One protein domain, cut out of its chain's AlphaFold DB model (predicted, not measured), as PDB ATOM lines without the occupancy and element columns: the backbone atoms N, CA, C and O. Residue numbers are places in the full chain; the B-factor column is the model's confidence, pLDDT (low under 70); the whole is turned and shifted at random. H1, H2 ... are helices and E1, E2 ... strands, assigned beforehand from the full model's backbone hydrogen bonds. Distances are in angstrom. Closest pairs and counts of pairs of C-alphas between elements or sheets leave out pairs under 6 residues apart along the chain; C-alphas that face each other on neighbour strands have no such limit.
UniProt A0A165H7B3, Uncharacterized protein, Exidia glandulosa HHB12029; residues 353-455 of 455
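This is residues 353 to 455 of the 455 residues of an uncharacterized protein of Exidia glandulosa HHB12029 (UniProt A0A165H7B3). A twisted five-stranded sheet has two helices, H1 and H2, over one face, while the other face has no named helix on it; a small helix, H3, lies away from the sheet near the end. The 103 printed residues hold E1, H1, E2, H2, E3, E4, E5 and H3 in that order, with helices and strands mixed. The mixed sheet has the order E1 E2 E3 E4 E5. The whole is compact, with a radius of gyration of the C-alphas of 12.9 A, and rounded, spanning 34 by 26 by 23 A.

E1, residues 353 to 356, begins at C-alpha 353 (-37.147, -11.358, -32.867). H1, residues 359 to 372, is 20.0 A long. E2, residues 382 to 387, is 16.7 A and H2, residues 402 to 415, 19.8 A. E3 is residues 421 to 424, E4 427 to 431 and E5 437 to 440. H3, residues 449 to 452, ends at C-alpha 452 (-33.634, -20.562, -29.171).

E1 and E2 are parallel, with N 356 and O 386 at 2.8 A, as are E2 and E3, with N 385 and O 423 at 2.8 A. E1, H1, E2 and E2, H2, E3 are strand-helix-strand units, parallel neighbours with a helix between, both crossovers right-handed. E3, E4 and E5 form a meander of two antiparallel hairpins, with N 429 and O 422 at 2.8 A and N 440 and O 428 at 2.8 A. H1 and H2 make two layers with the sheet, on the same face. H1 runs along the strands, over E2, at a height over the sheet of 9.4 A; H2 runs slantwise to them at 8.7 A. H1 touches H2 with residues 367 to 370 alone, at a steep tilt of 42 degrees, the same way; the closest C-alphas, of Thr 370 and Leu 408, are 6.6 A apart. In H1 and H2 every O i to N i+4 pair is within hydrogen-bond range; H3 is too short for one.

The C-alphas farthest apart, of Pro 390 and Ala 434, are 36.7 A apart. The printed part has no cut. The link from E2 to H2 is long. The pLDDT is under 70 at residues 388 to 400, 433, 435 and 441 to 455.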
ATOM      1  N   SER A 353     -37.752 -11.735 -34.140       88.69
ATOM      2  CA  SER A 353     -37.147 -11.358 -32.867       88.69
ATOM      3  C   SER A 353     -36.839  -9.869 -32.863       88.69
ATOM      4  O   SER A 353     -36.213  -9.361 -33.790       88.69
ATOM      5  N   LEU A 354     -37.239  -9.182 -31.804       87.31
ATOM      6  CA  LEU A 354     -36.865  -7.804 -31.550       87.31
ATOM      7  C   LEU A 354     -36.250  -7.700 -30.158       87.31
ATOM      8  O   LEU A 354     -36.878  -8.045 -29.157       87.31
ATOM      9  N   LEU A 355     -35.010  -7.230 -30.112       82.56
ATOM     10  CA  LEU A 355     -34.220  -7.137 -28.895       82.56
ATOM     11  C   LEU A 355     -33.924  -5.665 -28.588       82.56
ATOM     12  O   LEU A 355     -33.141  -5.038 -29.297       82.56
ATOM     13  N   SER A 356     -34.559  -5.107 -27.561       77.00
ATOM     14  CA  SER A 356     -34.430  -3.701 -27.146       77.00
ATOM     15  C   SER A 356     -33.363  -3.500 -26.059       77.00
ATOM     16  O   SER A 356     -32.763  -4.456 -25.559       77.00
ATOM     17  N   SER A 357     -33.136  -2.237 -25.692       73.31
ATOM     18  CA  SER A 357     -32.327  -1.801 -24.544       73.31
ATOM     19  C   SER A 357     -32.855  -2.336 -23.212       73.31
ATOM     20  O   SER A 357     -32.097  -2.736 -22.329       73.31
ATOM     21  N   ASP A 358     -34.177  -2.332 -23.063       80.06
ATOM     22  CA  ASP A 358     -34.871  -2.582 -21.808       80.06
ATOM     23  C   ASP A 358     -36.230  -3.264 -22.029       80.06
ATOM     24  O   ASP A 358     -36.801  -3.244 -23.125       80.06
ATOM     25  N   ASP A 359     -36.741  -3.869 -20.958       80.25
ATOM     26  CA  ASP A 359     -37.986  -4.639 -20.965       80.25
ATOM     27  C   ASP A 359     -39.228  -3.773 -21.228       80.25
ATOM     28  O   ASP A 359     -40.184  -4.252 -21.840       80.25
ATOM     29  N   SER A 360     -39.237  -2.510 -20.781       81.31
ATOM     30  CA  SER A 360     -40.405  -1.634 -20.940       81.31
ATOM     31  C   SER A 360     -40.636  -1.290 -22.409       81.31
ATOM     32  O   SER A 360     -41.745  -1.470 -22.912       81.31
ATOM     33  N   THR A 361     -39.559  -0.956 -23.122       80.94
ATOM     34  CA  THR A 361     -39.565  -0.718 -24.567       80.94
ATOM     35  C   THR A 361     -39.991  -1.969 -25.342       80.94
ATOM     36  O   THR A 361     -40.751  -1.871 -26.308       80.94
ATOM     37  N   ALA A 362     -39.567  -3.166 -24.915       81.94
ATOM     38  CA  ALA A 362     -39.990  -4.421 -25.550       81.94
ATOM     39  C   ALA A 362     -41.501  -4.662 -25.419       81.94
ATOM     40  O   ALA A 362     -42.156  -5.024 -26.398       81.94
ATOM     41  N   ILE A 363     -42.062  -4.453 -24.223       84.44
ATOM     42  CA  ILE A 363     -43.501  -4.623 -23.969       84.44
ATOM     43  C   ILE A 363     -44.309  -3.574 -24.735       84.44
ATOM     44  O   ILE A 363     -45.311  -3.912 -25.367       84.44
ATOM     45  N   GLU A 364     -43.878  -2.313 -24.715       87.12
ATOM     46  CA  GLU A 364     -44.523  -1.238 -25.471       87.12
ATOM     47  C   GLU A 364     -44.542  -1.554 -26.969       87.12
ATOM     48  O   GLU A 364     -45.593  -1.489 -27.611       87.12
ATOM     49  N   THR A 365     -43.414  -2.020 -27.505       86.94
ATOM     50  CA  THR A 365     -43.314  -2.404 -28.914       86.94
ATOM     51  C   THR A 365     -44.188  -3.610 -29.248       86.94
ATOM     52  O   THR A 365     -44.851  -3.618 -30.284       86.94
ATOM     53  N   PHE A 366     -44.248  -4.621 -28.376       88.56
ATOM     54  CA  PHE A 366     -45.158  -5.754 -28.552       88.56
ATOM     55  C   PHE A 366     -46.621  -5.294 -28.628       88.56
ATOM     56  O   PHE A 366     -47.367  -5.723 -29.515       88.56
ATOM     57  N   ARG A 367     -47.034  -4.387 -27.737       90.19
ATOM     58  CA  ARG A 367     -48.393  -3.827 -27.726       90.19
ATOM     59  C   ARG A 367     -48.681  -3.028 -28.992       90.19
ATOM     60  O   ARG A 367     -49.715  -3.256 -29.621       90.19
ATOM     61  N   TRP A 368     -47.752  -2.168 -29.406       90.81
ATOM     62  CA  TRP A 368     -47.853  -1.403 -30.647       90.81
ATOM     63  C   TRP A 368     -47.971  -2.312 -31.882       90.81
ATOM     64  O   TRP A 368     -48.924  -2.193 -32.655       90.81
ATOM     65  N   LEU A 369     -47.090  -3.311 -32.014       89.00
ATOM     66  CA  LEU A 369     -47.147  -4.298 -33.096       89.00
ATOM     67  C   LEU A 369     -48.481  -5.046 -33.121       89.00
ATOM     68  O   LEU A 369     -49.043  -5.286 -34.188       89.00
ATOM     69  N   THR A 370     -49.007  -5.412 -31.953       88.25
ATOM     70  CA  THR A 370     -50.294  -6.107 -31.856       88.25
ATOM     71  C   THR A 370     -51.450  -5.226 -32.324       88.25
ATOM     72  O   THR A 370     -52.331  -5.686 -33.063       88.25
ATOM     73  N   ALA A 371     -51.447  -3.956 -31.918       88.50
ATOM     74  CA  ALA A 371     -52.483  -2.996 -32.270       88.50
ATOM     75  C   ALA A 371     -52.486  -2.685 -33.775       88.50
ATOM     76  O   ALA A 371     -53.546  -2.750 -34.407       88.50
ATOM     77  N   GLU A 372     -51.311  -2.425 -34.353       87.56
ATOM     78  CA  GLU A 372     -51.188  -1.801 -35.677       87.56
ATOM     79  C   GLU A 372     -50.696  -2.755 -36.779       87.56
ATOM     80  O   GLU A 372     -51.058  -2.590 -37.945       87.56
ATOM     81  N   HIS A 373     -49.931  -3.797 -36.434       87.56
ATOM     82  CA  HIS A 373     -49.123  -4.548 -37.406       87.56
ATOM     83  C   HIS A 373     -49.219  -6.081 -37.332       87.56
ATOM     84  O   HIS A 373     -48.552  -6.767 -38.107       87.56
ATOM     85  N   ARG A 374     -50.090  -6.660 -36.493       85.00
ATOM     86  CA  ARG A 374     -50.239  -8.130 -36.362       85.00
ATOM     87  C   ARG A 374     -50.512  -8.861 -37.685       85.00
ATOM     88  O   ARG A 374     -50.150 -10.019 -37.856       85.00
ATOM     89  N   THR A 375     -51.134  -8.186 -38.651       88.19
ATOM     90  CA  THR A 375     -51.470  -8.743 -39.972       88.19
ATOM     91  C   THR A 375     -50.278  -8.824 -40.927       88.19
ATOM     92  O   THR A 375     -50.383  -9.478 -41.966       88.19
ATOM     93  N   LEU A 376     -49.144  -8.198 -40.591       86.12
ATOM     94  CA  LEU A 376     -47.912  -8.283 -41.381       86.12
ATOM     95  C   LEU A 376     -47.263  -9.671 -41.310       86.12
ATOM     96  O   LEU A 376     -46.459 -10.010 -42.171       86.12
ATOM     97  N   PHE A 377     -47.659 -10.488 -40.332       86.94
ATOM     98  CA  PHE A 377     -46.996 -11.734 -39.953       86.94
ATOM     99  C   PHE A 377     -47.908 -12.978 -40.033       86.94
ATOM    100  O   PHE A 377     -47.963 -13.762 -39.090       86.94
ATOM    101  N   PRO A 378     -48.620 -13.232 -41.145       88.06
ATOM    102  CA  PRO A 378     -49.608 -14.311 -41.263       88.06
ATOM    103  C   PRO A 378     -49.052 -15.742 -41.149       88.06
ATOM    104  O   PRO A 378     -49.824 -16.700 -41.118       88.06
ATOM    105  N   ARG A 379     -47.726 -15.915 -41.173       88.25
ATOM    106  CA  ARG A 379     -47.041 -17.219 -41.130       88.25
ATOM    107  C   ARG A 379     -46.074 -17.356 -39.962       88.25
ATOM    108  O   ARG A 379     -45.320 -18.325 -39.918       88.25
ATOM    109  N   LEU A 380     -46.092 -16.402 -39.041       89.62
ATOM    110  CA  LEU A 380     -45.212 -16.392 -37.889       89.62
ATOM    111  C   LEU A 380     -45.468 -17.613 -37.008       89.62
ATOM    112  O   LEU A 380     -46.580 -17.831 -36.541       89.62
ATOM    113  N   GLU A 381     -44.430 -18.403 -36.803       91.69
ATOM    114  CA  GLU A 381     -44.383 -19.574 -35.935       91.69
ATOM    115  C   GLU A 381     -43.838 -19.198 -34.545       91.69
ATOM    116  O   GLU A 381     -44.280 -19.764 -33.543       91.69
ATOM    117  N   SER A 382     -42.953 -18.195 -34.468       90.19
ATOM    118  CA  SER A 382     -42.321 -17.745 -33.225       90.19
ATOM    119  C   SER A 382     -42.089 -16.230 -33.172       90.19
ATOM    120  O   SER A 382     -41.593 -15.640 -34.133       90.19
ATOM    121  N   LEU A 383     -42.414 -15.617 -32.029       90.25
ATOM    122  CA  LEU A 383     -42.177 -14.205 -31.726       90.25
ATOM    123  C   LEU A 383     -41.330 -14.064 -30.457       90.25
ATOM    124  O   LEU A 383     -41.669 -14.639 -29.425       90.25
ATOM    125  N   VAL A 384     -40.264 -13.267 -30.510       88.69
ATOM    126  CA  VAL A 384     -39.429 -12.947 -29.343       88.69
ATOM    127  C   VAL A 384     -39.315 -11.436 -29.190       88.69
ATOM    128  O   VAL A 384     -38.940 -10.745 -30.134       88.69
ATOM    129  N   MET A 385     -39.616 -10.935 -27.997       87.31
ATOM    130  CA  MET A 385     -39.482  -9.534 -27.600       87.31
ATOM    131  C   MET A 385     -38.770  -9.484 -26.250       87.31
ATOM    132  O   MET A 385     -39.141 -10.217 -25.334       87.31
ATOM    133  N   GLY A 386     -37.766  -8.629 -26.092       80.88
ATOM    134  CA  GLY A 386     -37.151  -8.397 -24.782       80.88
ATOM    135  C   GLY A 386     -35.807  -7.697 -24.864       80.88
ATOM    136  O   GLY A 386     -35.398  -7.298 -25.946       80.88
ATOM    137  N   ASN A 387     -35.097  -7.569 -23.742       73.00
ATOM    138  CA  ASN A 387     -33.728  -7.058 -23.768       73.00
ATOM    139  C   ASN A 387     -32.697  -8.169 -24.033       73.00
ATOM    140  O   ASN A 387     -32.796  -9.279 -23.511       73.00
ATOM    141  N   GLU A 388     -31.677  -7.904 -24.856       63.41
ATOM    142  CA  GLU A 388     -30.507  -8.790 -24.930       63.41
ATOM    143  C   GLU A 388     -29.368  -8.187 -24.111       63.41
ATOM    144  O   GLU A 388     -28.552  -7.410 -24.611       63.41
ATOM    145  N   MET A 389     -29.274  -8.581 -22.838       48.34
ATOM    146  CA  MET A 389     -28.065  -8.323 -22.058       48.34
ATOM    147  C   MET A 389     -26.875  -9.062 -22.695       48.34
ATOM    148  O   MET A 389     -27.030 -10.206 -23.141       48.34
ATOM    149  N   PRO A 390     -25.648  -8.506 -22.647       42.25
ATOM    150  CA  PRO A 390     -24.433  -9.155 -23.162       42.25
ATOM    151  C   PRO A 390     -24.125 -10.545 -22.563       42.25
ATOM    152  O   PRO A 390     -23.207 -11.228 -23.011       42.25
ATOM    153  N   VAL A 391     -24.899 -11.002 -21.572       34.47
ATOM    154  CA  VAL A 391     -24.734 -12.280 -20.863       34.47
ATOM    155  C   VAL A 391     -25.884 -13.277 -21.114       34.47
ATOM    156  O   VAL A 391     -25.929 -14.324 -20.467       34.47
ATOM    157  N   GLY A 392     -26.802 -13.000 -22.053       38.66
ATOM    158  CA  GLY A 392     -27.903 -13.915 -22.402       38.66
ATOM    159  C   GLY A 392     -28.897 -14.151 -21.258       38.66
ATOM    160  O   GLY A 392     -29.365 -15.273 -21.060       38.66
ATOM    161  N   LEU A 393     -29.152 -13.111 -20.462       38.88
ATOM    162  CA  LEU A 393     -30.120 -13.104 -19.369       38.88
ATOM    163  C   LEU A 393     -31.088 -11.943 -19.604       38.88
ATOM    164  O   LEU A 393     -30.629 -10.819 -19.763       38.88
ATOM    165  N   PHE A 394     -32.394 -12.207 -19.595       50.38
ATOM    166  CA  PHE A 394     -33.395 -11.150 -19.441       50.38
ATOM    167  C   PHE A 394     -33.327 -10.648 -17.994       50.38
ATOM    168  O   PHE A 394     -33.593 -11.419 -17.063       50.38
ATOM    169  N   GLU A 395     -32.925  -9.397 -17.776       46.53
ATOM    170  CA  GLU A 395     -33.005  -8.789 -16.445       46.53
ATOM    171  C   GLU A 395     -34.428  -8.277 -16.225       46.53
ATOM    172  O   GLU A 395     -34.764  -7.179 -16.655       46.53
ATOM    173  N   ARG A 396     -35.259  -9.103 -15.569       55.56
ATOM    174  CA  ARG A 396     -36.653  -8.768 -15.240       55.56
ATOM    175  C   ARG A 396     -36.706  -7.490 -14.414       55.56
ATOM    176  O   ARG A 396     -36.389  -7.513 -13.224       55.56
ATOM    177  N   SER A 397     -37.203  -6.426 -15.024       55.78
ATOM    178  CA  SER A 397     -37.498  -5.172 -14.321       55.78
ATOM    179  C   SER A 397     -38.962  -4.741 -14.425       55.78
ATOM    180  O   SER A 397     -39.396  -3.910 -13.629       55.78
ATOM    181  N   VAL A 398     -39.746  -5.340 -15.333       63.97
ATOM    182  CA  VAL A 398     -41.147  -4.967 -15.579       63.97
ATOM    183  C   VAL A 398     -42.071  -6.177 -15.416       63.97
ATOM    184  O   VAL A 398     -41.809  -7.253 -15.957       63.97
ATOM    185  N   GLU A 399     -43.155  -6.013 -14.654       63.25
ATOM    186  CA  GLU A 399     -44.237  -6.999 -14.577       63.25
ATOM    187  C   GLU A 399     -45.122  -6.888 -15.830       63.25
ATOM    188  O   GLU A 399     -45.728  -5.847 -16.082       63.25
ATOM    189  N   CYS A 400     -45.191  -7.964 -16.622       67.31
ATOM    190  CA  CYS A 400     -46.248  -8.140 -17.620       67.31
ATOM    191  C   CYS A 400     -47.589  -8.345 -16.912       67.31
ATOM    192  O   CYS A 400     -47.644  -9.055 -15.906       67.31
ATOM    193  N   ASP A 401     -48.657  -7.772 -17.468       80.00
ATOM    194  CA  ASP A 401     -50.028  -8.086 -17.061       80.00
ATOM    195  C   ASP A 401     -50.441  -9.361 -17.812       80.00
ATOM    196  O   ASP A 401     -50.715  -9.292 -19.016       80.00
ATOM    197  N   PRO A 402     -50.446 -10.538 -17.155       74.69
ATOM    198  CA  PRO A 402     -50.588 -11.808 -17.854       74.69
ATOM    199  C   PRO A 402     -51.937 -11.933 -18.555       74.69
ATOM    200  O   PRO A 402     -52.003 -12.567 -19.602       74.69
ATOM    201  N   ASP A 403     -52.994 -11.328 -18.007       82.00
ATOM    202  CA  ASP A 403     -54.346 -11.432 -18.557       82.00
ATOM    203  C   ASP A 403     -54.496 -10.543 -19.798       82.00
ATOM    204  O   ASP A 403     -55.038 -10.974 -20.820       82.00
ATOM    205  N   HIS A 404     -53.968  -9.316 -19.742       84.75
ATOM    206  CA  HIS A 404     -53.963  -8.420 -20.897       84.75
ATOM    207  C   HIS A 404     -53.079  -8.959 -22.028       84.75
ATOM    208  O   HIS A 404     -53.508  -9.013 -23.182       84.75
ATOM    209  N   ASP A 405     -51.862  -9.395 -21.704       82.81
ATOM    210  CA  ASP A 405     -50.899  -9.849 -22.705       82.81
ATOM    211  C   ASP A 405     -51.287 -11.233 -23.282       82.81
ATOM    212  O   ASP A 405     -50.996 -11.511 -24.448       82.81
ATOM    213  N   LEU A 406     -52.039 -12.064 -22.539       83.75
ATOM    214  CA  LEU A 406     -52.652 -13.293 -23.066       83.75
ATOM    215  C   LEU A 406     -53.674 -12.990 -24.164       83.75
ATOM    216  O   LEU A 406     -53.632 -13.613 -25.224       83.75
ATOM    217  N   TYR A 407     -54.553 -12.005 -23.953       87.06
ATOM    218  CA  TYR A 407     -55.511 -11.578 -24.980       87.06
ATOM    219  C   TYR A 407     -54.795 -11.089 -26.251       87.06
ATOM    220  O   TYR A 407     -55.212 -11.385 -27.376       87.06
ATOM    221  N   LEU A 408     -53.675 -10.378 -26.093       87.69
ATOM    222  CA  LEU A 408     -52.838  -9.972 -27.220       87.69
ATOM    223  C   LEU A 408     -52.241 -11.194 -27.937       87.69
ATOM    224  O   LEU A 408     -52.337 -11.270 -29.163       87.69
ATOM    225  N   ALA A 409     -51.707 -12.178 -27.207       85.56
ATOM    226  CA  ALA A 409     -51.190 -13.425 -27.781       85.56
ATOM    227  C   ALA A 409     -52.260 -14.210 -28.564       85.56
ATOM    228  O   ALA A 409     -52.004 -14.669 -29.681       85.56
ATOM    229  N   GLU A 410     -53.484 -14.294 -28.041       87.12
ATOM    230  CA  GLU A 410     -54.619 -14.897 -28.746       87.12
ATOM    231  C   GLU A 410     -54.916 -14.173 -30.065       87.12
ATOM    232  O   GLU A 410     -55.084 -14.815 -31.106       87.12
ATOM    233  N   SER A 411     -54.910 -12.837 -30.054       87.69
ATOM    234  CA  SER A 411     -55.139 -12.034 -31.260       87.69
ATOM    235  C   SER A 411     -54.080 -12.275 -32.346       87.69
ATOM    236  O   SER A 411     -54.395 -12.293 -33.541       87.69
ATOM    237  N   TRP A 412     -52.835 -12.534 -31.940       88.25
ATOM    238  CA  TRP A 412     -51.757 -12.951 -32.831       88.25
ATOM    239  C   TRP A 412     -51.948 -14.367 -33.354       88.25
ATOM    240  O   TRP A 412     -51.722 -14.594 -34.538       88.25
ATOM    241  N   GLY A 413     -52.410 -15.305 -32.524       84.69
ATOM    242  CA  GLY A 413     -52.764 -16.654 -32.971       84.69
ATOM    243  C   GLY A 413     -53.860 -16.660 -34.046       84.69
ATOM    244  O   GLY A 413     -53.841 -17.502 -34.941       84.69
ATOM    245  N   VAL A 414     -54.783 -15.689 -34.014       85.00
ATOM    246  CA  VAL A 414     -55.779 -15.492 -35.085       85.00
ATOM    247  C   VAL A 414     -55.129 -14.968 -36.366       85.00
ATOM    248  O   VAL A 414     -55.440 -15.455 -37.453       85.00
ATOM    249  N   ALA A 415     -54.238 -13.977 -36.258       86.69
ATOM    250  CA  ALA A 415     -53.546 -13.405 -37.415       86.69
ATOM    251  C   ALA A 415     -52.536 -14.385 -38.041       86.69
ATOM    252  O   ALA A 415     -52.380 -14.407 -39.259       86.69
ATOM    253  N   SER A 416     -51.903 -15.216 -37.211       88.88
ATOM    254  CA  SER A 416     -50.931 -16.235 -37.584       88.88
ATOM    255  C   SER A 416     -51.287 -17.589 -36.956       88.88
ATOM    256  O   SER A 416     -50.824 -17.921 -35.863       88.88
ATOM    257  N   PRO A 417     -52.063 -18.435 -37.657       87.19
ATOM    258  CA  PRO A 417     -52.468 -19.755 -37.154       87.19
ATOM    259  C   PRO A 417     -51.300 -20.720 -36.902       87.19
ATOM    260  O   PRO A 417     -51.439 -21.736 -36.209       87.19
ATOM    261  N   SER A 418     -50.144 -20.428 -37.500       88.56
ATOM    262  CA  SER A 418     -48.909 -21.184 -37.311       88.56
ATOM    263  C   SER A 418     -48.181 -20.827 -36.019       88.56
ATOM    264  O   SER A 418     -47.264 -21.555 -35.651       88.56
ATOM    265  N   LEU A 419     -48.575 -19.754 -35.326       90.12
ATOM    266  CA  LEU A 419     -47.871 -19.271 -34.144       90.12
ATOM    267  C   LEU A 419     -47.942 -20.306 -33.019       90.12
ATOM    268  O   LEU A 419     -49.008 -20.849 -32.705       90.12
ATOM    269  N   ARG A 420     -46.779 -20.617 -32.446       89.56
ATOM    270  CA  ARG A 420     -46.624 -21.593 -31.361       89.56
ATOM    271  C   ARG A 420     -46.096 -20.972 -30.085       89.56
ATOM    272  O   ARG A 420     -46.429 -21.465 -29.012       89.56
ATOM    273  N   SER A 421     -45.320 -19.899 -30.188       90.44
ATOM    274  CA  SER A 421     -44.696 -19.279 -29.024       90.44
ATOM    275  C   SER A 421     -44.547 -17.770 -29.166       90.44
ATOM    276  O   SER A 421     -44.143 -17.278 -30.223       90.44
ATOM    277  N   ILE A 422     -44.802 -17.059 -28.067       89.81
ATOM    278  CA  ILE A 422     -44.448 -15.650 -27.883       89.81
ATOM    279  C   ILE A 422     -43.634 -15.532 -26.596       89.81
ATOM    280  O   ILE A 422     -44.150 -15.774 -25.505       89.81
ATOM    281  N   ALA A 423     -42.362 -15.169 -26.715       87.19
ATOM    282  CA  ALA A 423     -41.507 -14.860 -25.577       87.19
ATOM    283  C   ALA A 423     -41.489 -13.344 -25.348       87.19
ATOM    284  O   ALA A 423     -41.150 -12.595 -26.261       87.19
ATOM    285  N   LEU A 424     -41.847 -12.918 -24.135       84.88
ATOM    286  CA  LEU A 424     -41.831 -11.525 -23.680       84.88
ATOM    287  C   LEU A 424     -40.953 -11.405 -22.422       84.88
ATOM    288  O   LEU A 424     -40.666 -12.421 -21.769       84.88
ATOM    289  N   PRO A 425     -40.576 -10.187 -21.994       80.06
ATOM    290  CA  PRO A 425     -40.068  -9.997 -20.644       80.06
ATOM    291  C   PRO A 425     -41.037 -10.599 -19.623       80.06
ATOM    292  O   PRO A 425     -42.249 -10.446 -19.719       80.06
ATOM    293  N   GLY A 426     -40.520 -11.346 -18.652       71.56
ATOM    294  CA  GLY A 426     -41.375 -11.960 -17.636       71.56
ATOM    295  C   GLY A 426     -41.847 -13.385 -17.938       71.56
ATOM    296  O   GLY A 426     -42.103 -14.118 -16.980       71.56
ATOM    297  N   GLY A 427     -41.881 -13.864 -19.182       75.81
ATOM    298  CA  GLY A 427     -42.346 -15.229 -19.450       75.81
ATOM    299  C   GLY A 427     -42.611 -15.561 -20.909       75.81
ATOM    300  O   GLY A 427     -42.246 -14.833 -21.828       75.81
ATOM    301  N   THR A 428     -43.206 -16.728 -21.128       83.31
ATOM    302  CA  THR A 428     -43.469 -17.238 -22.473       83.31
ATOM    303  C   THR A 428     -44.906 -17.715 -22.560       83.31
ATOM    304  O   THR A 428     -45.366 -18.505 -21.733       83.31
ATOM    305  N   PHE A 429     -45.612 -17.229 -23.574       86.06
ATOM    306  CA  PHE A 429     -46.896 -17.762 -23.985       86.06
ATOM    307  C   PHE A 429     -46.664 -18.889 -24.984       86.06
ATOM    308  O   PHE A 429     -46.012 -18.686 -26.010       86.06
ATOM    309  N   GLU A 430     -47.212 -20.063 -24.699       87.62
ATOM    310  CA  GLU A 430     -47.177 -21.208 -25.607       87.62
ATOM    311  C   GLU A 430     -48.592 -21.577 -26.041       87.62
ATOM    312  O   GLU A 430     -49.531 -21.577 -25.238       87.62
ATOM    313  N   SER A 431     -48.740 -21.890 -27.326       86.06
ATOM    314  CA  SER A 431     -49.990 -22.365 -27.904       86.06
ATOM    315  C   SER A 431     -49.988 -23.888 -27.958       86.06
ATOM    316  O   SER A 431     -49.109 -24.517 -28.554       86.06
ATOM    317  N   SER A 432     -50.991 -24.501 -27.334       77.81
ATOM    318  CA  SER A 432     -51.228 -25.942 -27.440       77.81
ATOM    319  C   SER A 432     -51.747 -26.334 -28.831       77.81
ATOM    320  O   SER A 432     -52.214 -25.501 -29.604       77.81
ATOM    321  N   ALA A 433     -51.773 -27.635 -29.140       68.00
ATOM    322  CA  ALA A 433     -52.367 -28.148 -30.384       68.00
ATOM    323  C   ALA A 433     -53.858 -27.772 -30.572       68.00
ATOM    324  O   ALA A 433     -54.380 -27.883 -31.679       68.00
ATOM    325  N   ALA A 434     -54.534 -27.330 -29.506       70.94
ATOM    326  CA  ALA A 434     -55.908 -26.834 -29.526       70.94
ATOM    327  C   ALA A 434     -56.012 -25.301 -29.691       70.94
ATOM    328  O   ALA A 434     -57.099 -24.757 -29.522       70.94
ATOM    329  N   ASN A 435     -54.907 -24.599 -29.983       69.38
ATOM    330  CA  ASN A 435     -54.799 -23.132 -29.998       69.38
ATOM    331  C   ASN A 435     -55.182 -22.452 -28.672       69.38
ATOM    332  O   ASN A 435     -55.530 -21.274 -28.645       69.38
ATOM    333  N   ILE A 436     -55.117 -23.195 -27.565       80.75
ATOM    334  CA  ILE A 436     -55.254 -22.627 -26.224       80.75
ATOM    335  C   ILE A 436     -53.886 -22.097 -25.825       80.75
ATOM    336  O   ILE A 436     -52.926 -22.876 -25.775       80.75
ATOM    337  N   TRP A 437     -53.831 -20.798 -25.544       85.94
ATOM    338  CA  TRP A 437     -52.641 -20.100 -25.088       85.94
ATOM    339  C   TRP A 437     -52.493 -20.213 -23.576       85.94
ATOM    340  O   TRP A 437     -53.465 -20.097 -22.829       85.94
ATOM    341  N   GLN A 438     -51.270 -20.464 -23.119       85.69
ATOM    342  CA  GLN A 438     -50.955 -20.564 -21.699       85.69
ATOM    343  C   GLN A 438     -49.708 -19.756 -21.373       85.69
ATOM    344  O   GLN A 438     -48.690 -19.863 -22.056       85.69
ATOM    345  N   TRP A 439     -49.787 -18.966 -20.302       82.88
ATOM    346  CA  TRP A 439     -48.628 -18.285 -19.745       82.88
ATOM    347  C   TRP A 439     -47.794 -19.260 -18.922       82.88
ATOM    348  O   TRP A 439     -48.254 -19.825 -17.926       82.88
ATOM    349  N   THR A 440     -46.537 -19.415 -19.314       77.94
ATOM    350  CA  THR A 440     -45.534 -20.128 -18.537       77.94
ATOM    351  C   THR A 440     -44.549 -19.123 -17.963       77.94
ATOM    352  O   THR A 440     -43.891 -18.351 -18.667       77.94
ATOM    353  N   THR A 441     -44.446 -19.103 -16.636       68.44
ATOM    354  CA  THR A 441     -43.424 -18.300 -15.972       68.44
ATOM    355  C   THR A 441     -42.079 -18.965 -16.221       68.44
ATOM    356  O   THR A 441     -41.816 -20.054 -15.711       68.44
ATOM    357  N   GLN A 442     -41.205 -18.304 -16.982       59.31
ATOM    358  CA  GLN A 442     -39.857 -18.811 -17.217       59.31
ATOM    359  C   GLN A 442     -39.124 -18.916 -15.870       59.31
ATOM    360  O   GLN A 442     -38.808 -17.909 -15.228       59.31
ATOM    361  N   ARG A 443     -38.852 -20.143 -15.411       47.56
ATOM    362  CA  ARG A 443     -37.798 -20.378 -14.423       47.56
ATOM    363  C   ARG A 443     -36.490 -20.284 -15.184       47.56
ATOM    364  O   ARG A 443     -36.168 -21.173 -15.961       47.56
ATOM    365  N   SER A 444     -35.766 -19.194 -14.963       46.00
ATOM    366  CA  SER A 444     -34.444 -18.897 -15.509       46.00
ATOM    367  C   SER A 444     -33.505 -20.111 -15.483       46.00
ATOM    368  O   SER A 444     -32.759 -20.341 -14.532       46.00
ATOM    369  N   SER A 445     -33.497 -20.900 -16.557       41.81
ATOM    370  CA  SER A 445     -32.475 -21.910 -16.779       41.81
ATOM    371  C   SER A 445     -31.751 -21.584 -18.081       41.81
ATOM    372  O   SER A 445     -32.340 -21.463 -19.151       41.81
ATOM    373  N   ARG A 446     -30.423 -21.441 -17.993       43.03
ATOM    374  CA  ARG A 446     -29.501 -21.205 -19.123       43.03
ATOM    375  C   ARG A 446     -29.616 -22.239 -20.263       43.03
ATOM    376  O   ARG A 446     -28.925 -22.105 -21.272       43.03
ATOM    377  N   GLN A 447     -30.391 -23.311 -20.082       36.88
ATOM    378  CA  GLN A 447     -30.541 -24.413 -21.029       36.88
ATOM    379  C   GLN A 447     -31.562 -24.127 -22.133       36.88
ATOM    380  O   GLN A 447     -31.272 -24.468 -23.276       36.88
ATOM    381  N   GLU A 448     -32.683 -23.468 -21.833       45.09
ATOM    382  CA  GLU A 448     -33.722 -23.179 -22.834       45.09
ATOM    383  C   GLU A 448     -33.254 -22.109 -23.819       45.09
ATOM    384  O   GLU A 448     -33.324 -22.297 -25.023       45.09
ATOM    385  N   TRP A 449     -32.592 -21.048 -23.364       42.94
ATOM    386  CA  TRP A 449     -32.023 -20.034 -24.263       42.94
ATOM    387  C   TRP A 449     -31.053 -20.574 -25.332       42.94
ATOM    388  O   TRP A 449     -30.937 -20.022 -26.425       42.94
ATOM    389  N   ARG A 450     -30.358 -21.685 -25.052       40.47
ATOM    390  CA  ARG A 450     -29.478 -22.335 -26.037       40.47
ATOM    391  C   ARG A 450     -30.243 -23.067 -27.139       40.47
ATOM    392  O   ARG A 450     -29.644 -23.277 -28.192       40.47
ATOM    393  N   SER A 451     -31.500 -23.463 -26.922       37.19
ATOM    394  CA  SER A 451     -32.343 -24.009 -27.992       37.19
ATOM    395  C   SER A 451     -32.891 -22.907 -28.896       37.19
ATOM    396  O   SER A 451     -32.901 -23.111 -30.101       37.19
ATOM    397  N   TRP A 452     -33.203 -21.718 -28.365       40.25
ATOM    398  CA  TRP A 452     -33.634 -20.562 -29.171       40.25
ATOM    399  C   TRP A 452     -32.531 -19.988 -30.070       40.25
ATOM    400  O   TRP A 452     -32.829 -19.465 -31.127       40.25
ATOM    401  N   ARG A 453     -31.248 -20.124 -29.700       39.38
ATOM    402  CA  ARG A 453     -30.115 -19.780 -30.588       39.38
ATOM    403  C   ARG A 453     -29.886 -20.766 -31.742       39.38
ATOM    404  O   ARG A 453     -29.063 -20.471 -32.605       39.38
ATOM    405  N   ARG A 454     -30.480 -21.962 -31.681       34.69
ATOM    406  CA  ARG A 454     -30.328 -23.032 -32.687       34.69
ATOM    407  C   ARG A 454     -31.560 -23.200 -33.579       34.69
ATOM    408  O   ARG A 454     -31.485 -23.987 -34.518       34.69
ATOM    409  N   LEU A 455     -32.662 -22.542 -33.220       34.00
ATOM    410  CA  LEU A 455     -33.764 -22.219 -34.118       34.00
ATOM    411  C   LEU A 455     -33.392 -20.935 -34.863       34.00
ATOM    412  O   LEU A 455     -33.845 -20.824 -36.014       34.00
TER     413      LEU A 455